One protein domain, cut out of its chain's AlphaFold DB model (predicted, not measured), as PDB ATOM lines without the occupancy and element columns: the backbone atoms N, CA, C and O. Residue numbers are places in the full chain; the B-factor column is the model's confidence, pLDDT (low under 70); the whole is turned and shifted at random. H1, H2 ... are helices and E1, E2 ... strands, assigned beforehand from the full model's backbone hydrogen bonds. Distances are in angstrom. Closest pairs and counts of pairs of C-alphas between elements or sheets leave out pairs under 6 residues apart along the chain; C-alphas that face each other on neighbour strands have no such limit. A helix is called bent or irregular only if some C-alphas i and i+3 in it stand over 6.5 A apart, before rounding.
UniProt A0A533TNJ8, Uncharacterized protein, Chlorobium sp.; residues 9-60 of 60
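This is residues 9 to 60 of the 60 residues of an uncharacterized protein of Chlorobium sp. (UniProt A0A533TNJ8). The model is a long, narrow hairpin of two antiparallel strands, E1 and E2, with one helix, H1, running alongside it, nearer to E1 than to E2. Before the helix, residues 9 to 23 start with two residues paired along E2, on its other side from E1, then swing away in a wide loop and return to the beginning of H1. The printed part has 52 residues with one named helix and two named strands, in the order H1, E1, E2, and the sheet has the order E1 - E2. The class is mixed, helices and strands, though under half of the residues, 24, are in named elements. The whole is only just compact, close to loose, with a radius of gyration of the C-alphas of 11.4 A, and its outline is only just flat, spanning 32 by 22 by 10 A.

The printed part begins at Arg 9, whose C-alpha is at (138.651, 179.186, 169.706), and residues 9 to 23 form a stretch of 15 residues with no named element. H1 follows at residues 24 to 33, from Leu 24 to Leu 33, and its first and last C-alphas are 14.6 A apart. C-alpha 24 is at (146.006, 169.399, 166.054). A tight link of 2 residues leads from H1 to E1. E1 is residues 36 to 42, from Phe 36 to Arg 42, and measures 19.5 A from first to last C-alpha. C-alpha 36 is at (148.435, 177.327, 177.750). A short link of 10 residues then leads to E2, residues 53 to 59, from Glu 53 to Pro 59, which measures 20.2 A from first to last C-alpha. E2 ends with C-alpha 59 at (146.492, 180.935, 179.488). Leu 60 follows and is the chain's last residue.

E1 and E2 are antiparallel neighbours and form a hairpin, with an angle of 157 degrees between their N-to-C directions. Their C-alphas face each other from one end of the pair to the other: those of Phe 36 and Pro 59 are 4.5 A apart, those of Glu 39 and Val 56 are 5.3 A apart, and those of Arg 42 and Glu 53 are 4.5 A apart. Among the backbone pairs within hydrogen-bond range across the two strands are N 39 and O 56, at 2.9 A, and N 54 and O 41, at 2.8 A. Residues 9 to 10, a stretch too short to be named, pair antiparallel with residues 55 to 56 of E2. H1 and E1 have 4 pairs of C-alphas within 8 A. Their closest C-alphas are those of Met 28 and Ala 38, 6.1 A apart, and their centres are 10.6 A apart. H1 and E2 are near each other, with no pair of C-alphas within 8 A but 8 pairs within 10 A. Residues 24 to 32 of H1 make the pairs within 10 A to the sheet, 15 with E1 and 8 with E2. H1 is neither bent nor irregular, and in its backbone every O i to N i+4 pair is within hydrogen-bond range.

The two C-alphas farthest apart are those of Asp 17 and Leu 60, 33.2 A, while the first and last printed C-alphas, those of Arg 9 and Leu 60, are 15.5 A apart. The printed residues run from 9 to 60 without a gap, and the printed part has no cut. Neither link between named elements is long. In the stretch with no named element, residues 9 to 23, the C-alphas lie 5 to 16 A from the mean of the C-alphas. The mean pLDDT of the printed part is 95.3, and no printed residue is under 70.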
ATOM      1  N   ARG A   9     139.469 180.298 170.175       96.06
ATOM      2  CA  ARG A   9     138.651 179.186 169.706       96.06
ATOM      3  C   ARG A   9     139.000 178.876 168.257       96.06
ATOM      4  O   ARG A   9     138.949 179.778 167.424       96.06
ATOM      5  N   LEU A  10     139.341 177.625 167.964       95.75
ATOM      6  CA  LEU A  10     139.643 177.142 166.614       95.75
ATOM      7  C   LEU A  10     138.578 176.136 166.183       95.75
ATOM      8  O   LEU A  10     138.399 175.110 166.836       95.75
ATOM      9  N   PHE A  11     137.874 176.442 165.096       96.00
ATOM     10  CA  PHE A  11     136.802 175.620 164.540       96.00
ATOM     11  C   PHE A  11     136.787 175.727 163.005       96.00
ATOM     12  O   PHE A  11     136.945 176.839 162.492       96.00
ATOM     13  N   PRO A  12     136.509 174.633 162.271       95.19
ATOM     14  CA  PRO A  12     136.441 173.246 162.742       95.19
ATOM     15  C   PRO A  12     137.845 172.660 162.962       95.19
ATOM     16  O   PRO A  12     138.842 173.238 162.536       95.19
ATOM     17  N   LEU A  13     137.930 171.485 163.591       96.75
ATOM     18  CA  LEU A  13     139.189 170.733 163.724       96.75
ATOM     19  C   LEU A  13     139.435 169.729 162.582       96.75
ATOM     20  O   LEU A  13     140.229 168.801 162.731       96.75
ATOM     21  N   LEU A  14     138.769 169.930 161.440       95.25
ATOM     22  CA  LEU A  14     138.914 169.114 160.235       95.25
ATOM     23  C   LEU A  14     139.655 169.865 159.119       95.25
ATOM     24  O   LEU A  14     139.529 171.084 158.993       95.25
ATOM     25  N   SER A  15     140.373 169.124 158.280       93.25
ATOM     26  CA  SER A  15     140.892 169.576 156.987       93.25
ATOM     27  C   SER A  15     139.804 169.598 155.903       93.25
ATOM     28  O   SER A  15     138.657 169.202 156.122       93.25
ATOM     29  N   LEU A  16     140.154 170.100 154.713       90.44
ATOM     30  CA  LEU A  16     139.221 170.265 153.586       90.44
ATOM     31  C   LEU A  16     138.659 168.941 153.043       90.44
ATOM     32  O   LEU A  16     137.603 168.940 152.419       90.44
ATOM     33  N   ASP A  17     139.362 167.835 153.265       92.38
ATOM     34  CA  ASP A  17     138.948 166.471 152.925       92.38
ATOM     35  C   ASP A  17     138.130 165.788 154.040       92.38
ATOM     36  O   ASP A  17     137.725 164.636 153.892       92.38
ATOM     37  N   GLY A  18     137.862 166.489 155.147       93.25
ATOM     38  CA  GLY A  18     137.068 165.990 156.270       93.25
ATOM     39  C   GLY A  18     137.835 165.108 157.259       93.25
ATOM     40  O   GLY A  18     137.222 164.566 158.179       93.25
ATOM     41  N   ALA A  19     139.153 164.957 157.108       94.69
ATOM     42  CA  ALA A  19     139.993 164.288 158.099       94.69
ATOM     43  C   ALA A  19     140.302 165.221 159.289       94.69
ATOM     44  O   ALA A  19     140.273 166.442 159.135       94.69
ATOM     45  N   PRO A  20     140.608 164.695 160.491       93.62
ATOM     46  CA  PRO A  20     141.147 165.515 161.573       93.62
ATOM     47  C   PRO A  20     142.412 166.253 161.131       93.62
ATOM     48  O   PRO A  20     143.265 165.677 160.454       93.62
ATOM     49  N   SER A  21     142.552 167.517 161.536       94.88
ATOM     50  CA  SER A  21     143.735 168.310 161.197       94.88
ATOM     51  C   SER A  21     145.013 167.611 161.689       94.88
ATOM     52  O   SER A  21     145.136 167.359 162.893       94.88
ATOM     53  N   PRO A  22     146.007 167.355 160.815       94.88
ATOM     54  CA  PRO A  22     147.255 166.697 161.212       94.88
ATOM     55  C   PRO A  22     148.089 167.556 162.174       94.88
ATOM     56  O   PRO A  22     148.972 167.048 162.858       94.88
ATOM     57  N   HIS A  23     147.795 168.855 162.253       95.88
ATOM     58  CA  HIS A  23     148.482 169.799 163.128       95.88
ATOM     59  C   HIS A  23     147.888 169.862 164.538       95.88
ATOM     60  O   HIS A  23     148.492 170.481 165.407       95.88
ATOM     61  N   LEU A  24     146.719 169.252 164.782       95.81
ATOM     62  CA  LEU A  24     146.006 169.399 166.054       95.81
ATOM     63  C   LEU A  24     146.844 168.917 167.241       95.81
ATOM     64  O   LEU A  24     146.959 169.624 168.237       95.81
ATOM     65  N   HIS A  25     147.439 167.730 167.126       95.62
ATOM     66  CA  HIS A  25     148.196 167.134 168.222       95.62
ATOM     67  C   HIS A  25     149.462 167.933 168.546       95.62
ATOM     68  O   HIS A  25     149.644 168.329 169.691       95.62
ATOM     69  N   VAL A  26     150.267 168.244 167.523       97.00
ATOM     70  CA  VAL A  26     151.506 169.026 167.671       97.00
ATOM     71  C   VAL A  26     151.213 170.409 168.255       97.00
ATOM     72  O   VAL A  26     151.880 170.838 169.188       97.00
ATOM     73  N   LEU A  27     150.152 171.078 167.785       96.31
ATOM     74  CA  LEU A  27     149.730 172.366 168.334       96.31
ATOM     75  C   LEU A  27     149.388 172.267 169.828       96.31
ATOM     76  O   LEU A  27     149.760 173.144 170.600       96.31
ATOM     77  N   MET A  28     148.664 171.226 170.248       96.56
ATOM     78  CA  MET A  28     148.311 171.046 171.659       96.56
ATOM     79  C   MET A  28     149.542 170.793 172.539       96.56
ATOM     80  O   MET A  28     149.581 171.285 173.666       96.56
ATOM     81  N   GLU A  29     150.546 170.071 172.035       97.38
ATOM     82  CA  GLU A  29     151.819 169.858 172.734       97.38
ATOM     83  C   GLU A  29     152.614 171.162 172.882       97.38
ATOM     84  O   GLU A  29     153.057 171.489 173.983       97.38
ATOM     85  N   GLU A  30     152.738 171.945 171.807       97.00
ATOM     86  CA  GLU A  30     153.409 173.250 171.835       97.00
ATOM     87  C   GLU A  30     152.715 174.227 172.795       97.00
ATOM     88  O   GLU A  30     153.370 174.882 173.604       97.00
ATOM     89  N   LEU A  31     151.379 174.278 172.778       95.44
ATOM     90  CA  LEU A  31     150.602 175.110 173.699       95.44
ATOM     91  C   LEU A  31     150.831 174.721 175.163       95.44
ATOM     92  O   LEU A  31     150.937 175.604 176.015       95.44
ATOM     93  N   ALA A  32     150.937 173.424 175.457       95.75
ATOM     94  CA  ALA A  32     151.222 172.954 176.807       95.75
ATOM     95  C   ALA A  32     152.621 173.391 177.284       95.75
ATOM     96  O   ALA A  32     152.768 173.806 178.435       95.75
ATOM     97  N   LEU A  33     153.629 173.355 176.404       97.00
ATOM     98  CA  LEU A  33     154.981 173.853 176.699       97.00
ATOM     99  C   LEU A  33     154.997 175.370 176.951       97.00
ATOM    100  O   LEU A  33     155.720 175.844 177.828       97.00
ATOM    101  N   ASP A  34     154.143 176.114 176.252       94.56
ATOM    102  CA  ASP A  34     154.006 177.569 176.366       94.56
ATOM    103  C   ASP A  34     153.082 178.027 177.517       94.56
ATOM    104  O   ASP A  34     152.721 179.203 177.596       94.56
ATOM    105  N   SER A  35     152.715 177.131 178.440       94.62
ATOM    106  CA  SER A  35     151.814 177.417 179.572       94.62
ATOM    107  C   SER A  35     150.397 177.848 179.158       94.62
ATOM    108  O   SER A  35     149.789 178.730 179.769       94.62
ATOM    109  N   PHE A  36     149.841 177.207 178.129       95.94
ATOM    110  CA  PHE A  36     148.435 177.327 177.750       95.94
ATOM    111  C   PHE A  36     147.690 176.007 177.977       95.94
ATOM    112  O   PHE A  36     148.174 174.924 177.656       95.94
ATOM    113  N   ALA A  37     146.461 176.099 178.480       95.62
ATOM    114  CA  ALA A  37     145.506 175.002 178.460       95.62
ATOM    115  C   ALA A  37     144.819 174.951 177.092       95.62
ATOM    116  O   ALA A  37     144.332 175.975 176.608       95.62
ATOM    117  N   ALA A  38     144.733 173.760 176.503       96.88
ATOM    118  CA  ALA A  38     144.023 173.513 175.255       96.88
ATOM    119  C   ALA A  38     143.069 172.319 175.423       96.88
ATOM    120  O   ALA A  38     143.486 171.240 175.839       96.88
ATOM    121  N   GLU A  39     141.786 172.500 175.112       97.56
ATOM    122  CA  GLU A  39     140.757 171.461 175.248       97.56
ATOM    123  C   GLU A  39     139.895 171.362 173.985       97.56
ATOM    124  O   GLU A  39     139.486 172.374 173.413       97.56
ATOM    125  N   VAL A  40     139.586 170.140 173.556       97.69
ATOM    126  CA  VAL A  40     138.636 169.905 172.464       97.69
ATOM    127  C   VAL A  40     137.226 169.843 173.042       97.69
ATOM    128  O   VAL A  40     136.943 169.052 173.942       97.69
ATOM    129  N   ARG A  41     136.324 170.675 172.521       97.94
ATOM    130  CA  ARG A  41     134.909 170.711 172.898       97.94
ATOM    131  C   ARG A  41     134.024 170.482 171.690       97.94
ATOM    132  O   ARG A  41     134.244 171.064 170.631       97.94
ATOM    133  N   ARG A  42     132.959 169.705 171.885       97.19
ATOM    134  CA  ARG A  42     131.876 169.613 170.904       97.19
ATOM    135  C   ARG A  42     130.989 170.849 170.947       97.19
ATOM    136  O   ARG A  42     130.719 171.392 172.018       97.19
ATOM    137  N   VAL A  43     130.510 171.263 169.782       97.12
ATOM    138  CA  VAL A  43     129.577 172.376 169.594       97.12
ATOM    139  C   VAL A  43     128.304 171.886 168.893       97.12
ATOM    140  O   VAL A  43     128.364 170.929 168.123       97.12
ATOM    141  N   PRO A  44     127.137 172.518 169.116       96.25
ATOM    142  CA  PRO A  44     125.863 172.090 168.523       96.25
ATOM    143  C   PRO A  44     125.708 172.504 167.045       96.25
ATOM    144  O   PRO A  44     124.591 172.589 166.540       96.25
ATOM    145  N   TYR A  45     126.814 172.800 166.360       94.88
ATOM    146  CA  TYR A  45     126.856 173.189 164.954       94.88
ATOM    147  C   TYR A  45     127.748 172.215 164.183       94.88
ATOM    148  O   TYR A  45     128.903 172.002 164.553       94.88
ATOM    149  N   GLU A  46     127.216 171.640 163.105       95.56
ATOM    150  CA  GLU A  46     127.903 170.645 162.283       95.56
ATOM    151  C   GLU A  46     127.625 170.920 160.803       95.56
ATOM    152  O   GLU A  46     126.535 170.657 160.303       95.56
ATOM    153  N   PHE A  47     128.612 171.485 160.107       90.00
ATOM    154  CA  PHE A  47     128.516 171.700 158.661       90.00
ATOM    155  C   PHE A  47     129.002 170.475 157.879       90.00
ATOM    156  O   PHE A  47     128.321 169.987 156.983       90.00
ATOM    157  N   GLN A  48     130.178 169.965 158.251       91.56
ATOM    158  CA  GLN A  48     130.740 168.717 157.737       91.56
ATOM    159  C   GLN A  48     130.540 167.618 158.776       91.56
ATOM    160  O   GLN A  48     130.691 167.878 159.969       91.56
ATOM    161  N   ARG A  49     130.247 166.392 158.330       92.00
ATOM    162  CA  ARG A  49     130.098 165.235 159.221       92.00
ATOM    163  C   ARG A  49     131.371 165.031 160.052       92.00
ATOM    164  O   ARG A  49     132.451 164.903 159.488       92.00
ATOM    165  N   GLY A  50     131.231 164.970 161.373       91.94
ATOM    166  CA  GLY A  50     132.337 164.886 162.332       91.94
ATOM    167  C   GLY A  50     133.043 166.219 162.602       91.94
ATOM    168  O   GLY A  50     133.974 166.265 163.395       91.94
ATOM    169  N   GLY A  51     132.613 167.313 161.968       95.31
ATOM    170  CA  GLY A  51     133.230 168.639 162.057       95.31
ATOM    171  C   GLY A  51     132.641 169.523 163.146       95.31
ATOM    172  O   GLY A  51     132.636 170.741 162.996       95.31
ATOM    173  N   ASN A  52     132.102 168.927 164.205       97.00
ATOM    174  CA  ASN A  52     131.424 169.610 165.308       97.00
ATOM    175  C   ASN A  52     132.314 169.767 166.549       97.00
ATOM    176  O   ASN A  52     131.813 169.913 167.662       97.00
ATOM    177  N   GLU A  53     133.631 169.746 166.363       97.44
ATOM    178  CA  GLU A  53     134.630 169.910 167.416       97.44
ATOM    179  C   GLU A  53     135.405 171.219 167.239       97.44
ATOM    180  O   GLU A  53     135.677 171.664 166.122       97.44
ATOM    181  N   MET A  54     135.737 171.844 168.366       97.75
ATOM    182  CA  MET A  54     136.419 173.130 168.476       97.75
ATOM    183  C   MET A  54     137.510 173.034 169.539       97.75
ATOM    184  O   MET A  54     137.249 172.545 170.637       97.75
ATOM    185  N   LEU A  55     138.706 173.545 169.254       98.19
ATOM    186  CA  LEU A  55     139.754 173.683 170.263       98.19
ATOM    187  C   LEU A  55     139.556 175.009 170.998       98.19
ATOM    188  O   LEU A  55     139.435 176.055 170.363       98.19
ATOM    189  N   VAL A  56     139.531 174.968 172.326       97.94
ATOM    190  CA  VAL A  56     139.514 176.144 173.199       97.94
ATOM    191  C   VAL A  56     140.873 176.257 173.869       97.94
ATOM    192  O   VAL A  56     141.336 175.299 174.478       97.94
ATOM    193  N   ILE A  57     141.500 177.426 173.755       97.31
ATOM    194  CA  ILE A  57     142.840 177.710 174.273       97.31
ATOM    195  C   ILE A  57     142.753 178.859 175.276       97.31
ATOM    196  O   ILE A  57     142.151 179.893 174.971       97.31
ATOM    197  N   LYS A  58     143.373 178.700 176.447       95.69
ATOM    198  CA  LYS A  58     143.433 179.705 177.522       95.69
ATOM    199  C   LYS A  58     144.827 179.741 178.147       95.69
ATOM    200  O   LYS A  58     145.459 178.690 178.210       95.69
ATOM    201  N   PRO A  59     145.319 180.900 178.615       92.88
ATOM    202  CA  PRO A  59     146.492 180.935 179.488       92.88
ATOM    203  C   PRO A  59     146.255 180.078 180.743       92.88
ATOM    204  O   PRO A  59     145.121 180.044 181.234       92.88
ATOM    205  N   LEU A  60     147.297 179.393 181.226       87.38
ATOM    206  CA  LEU A  60     147.313 178.778 182.560       87.38
ATOM    207  C   LEU A  60     147.514 179.824 183.664       87.38
ATOM    208  O   LEU A  60     148.183 180.851 183.403       87.38
TER     209      LEU A  60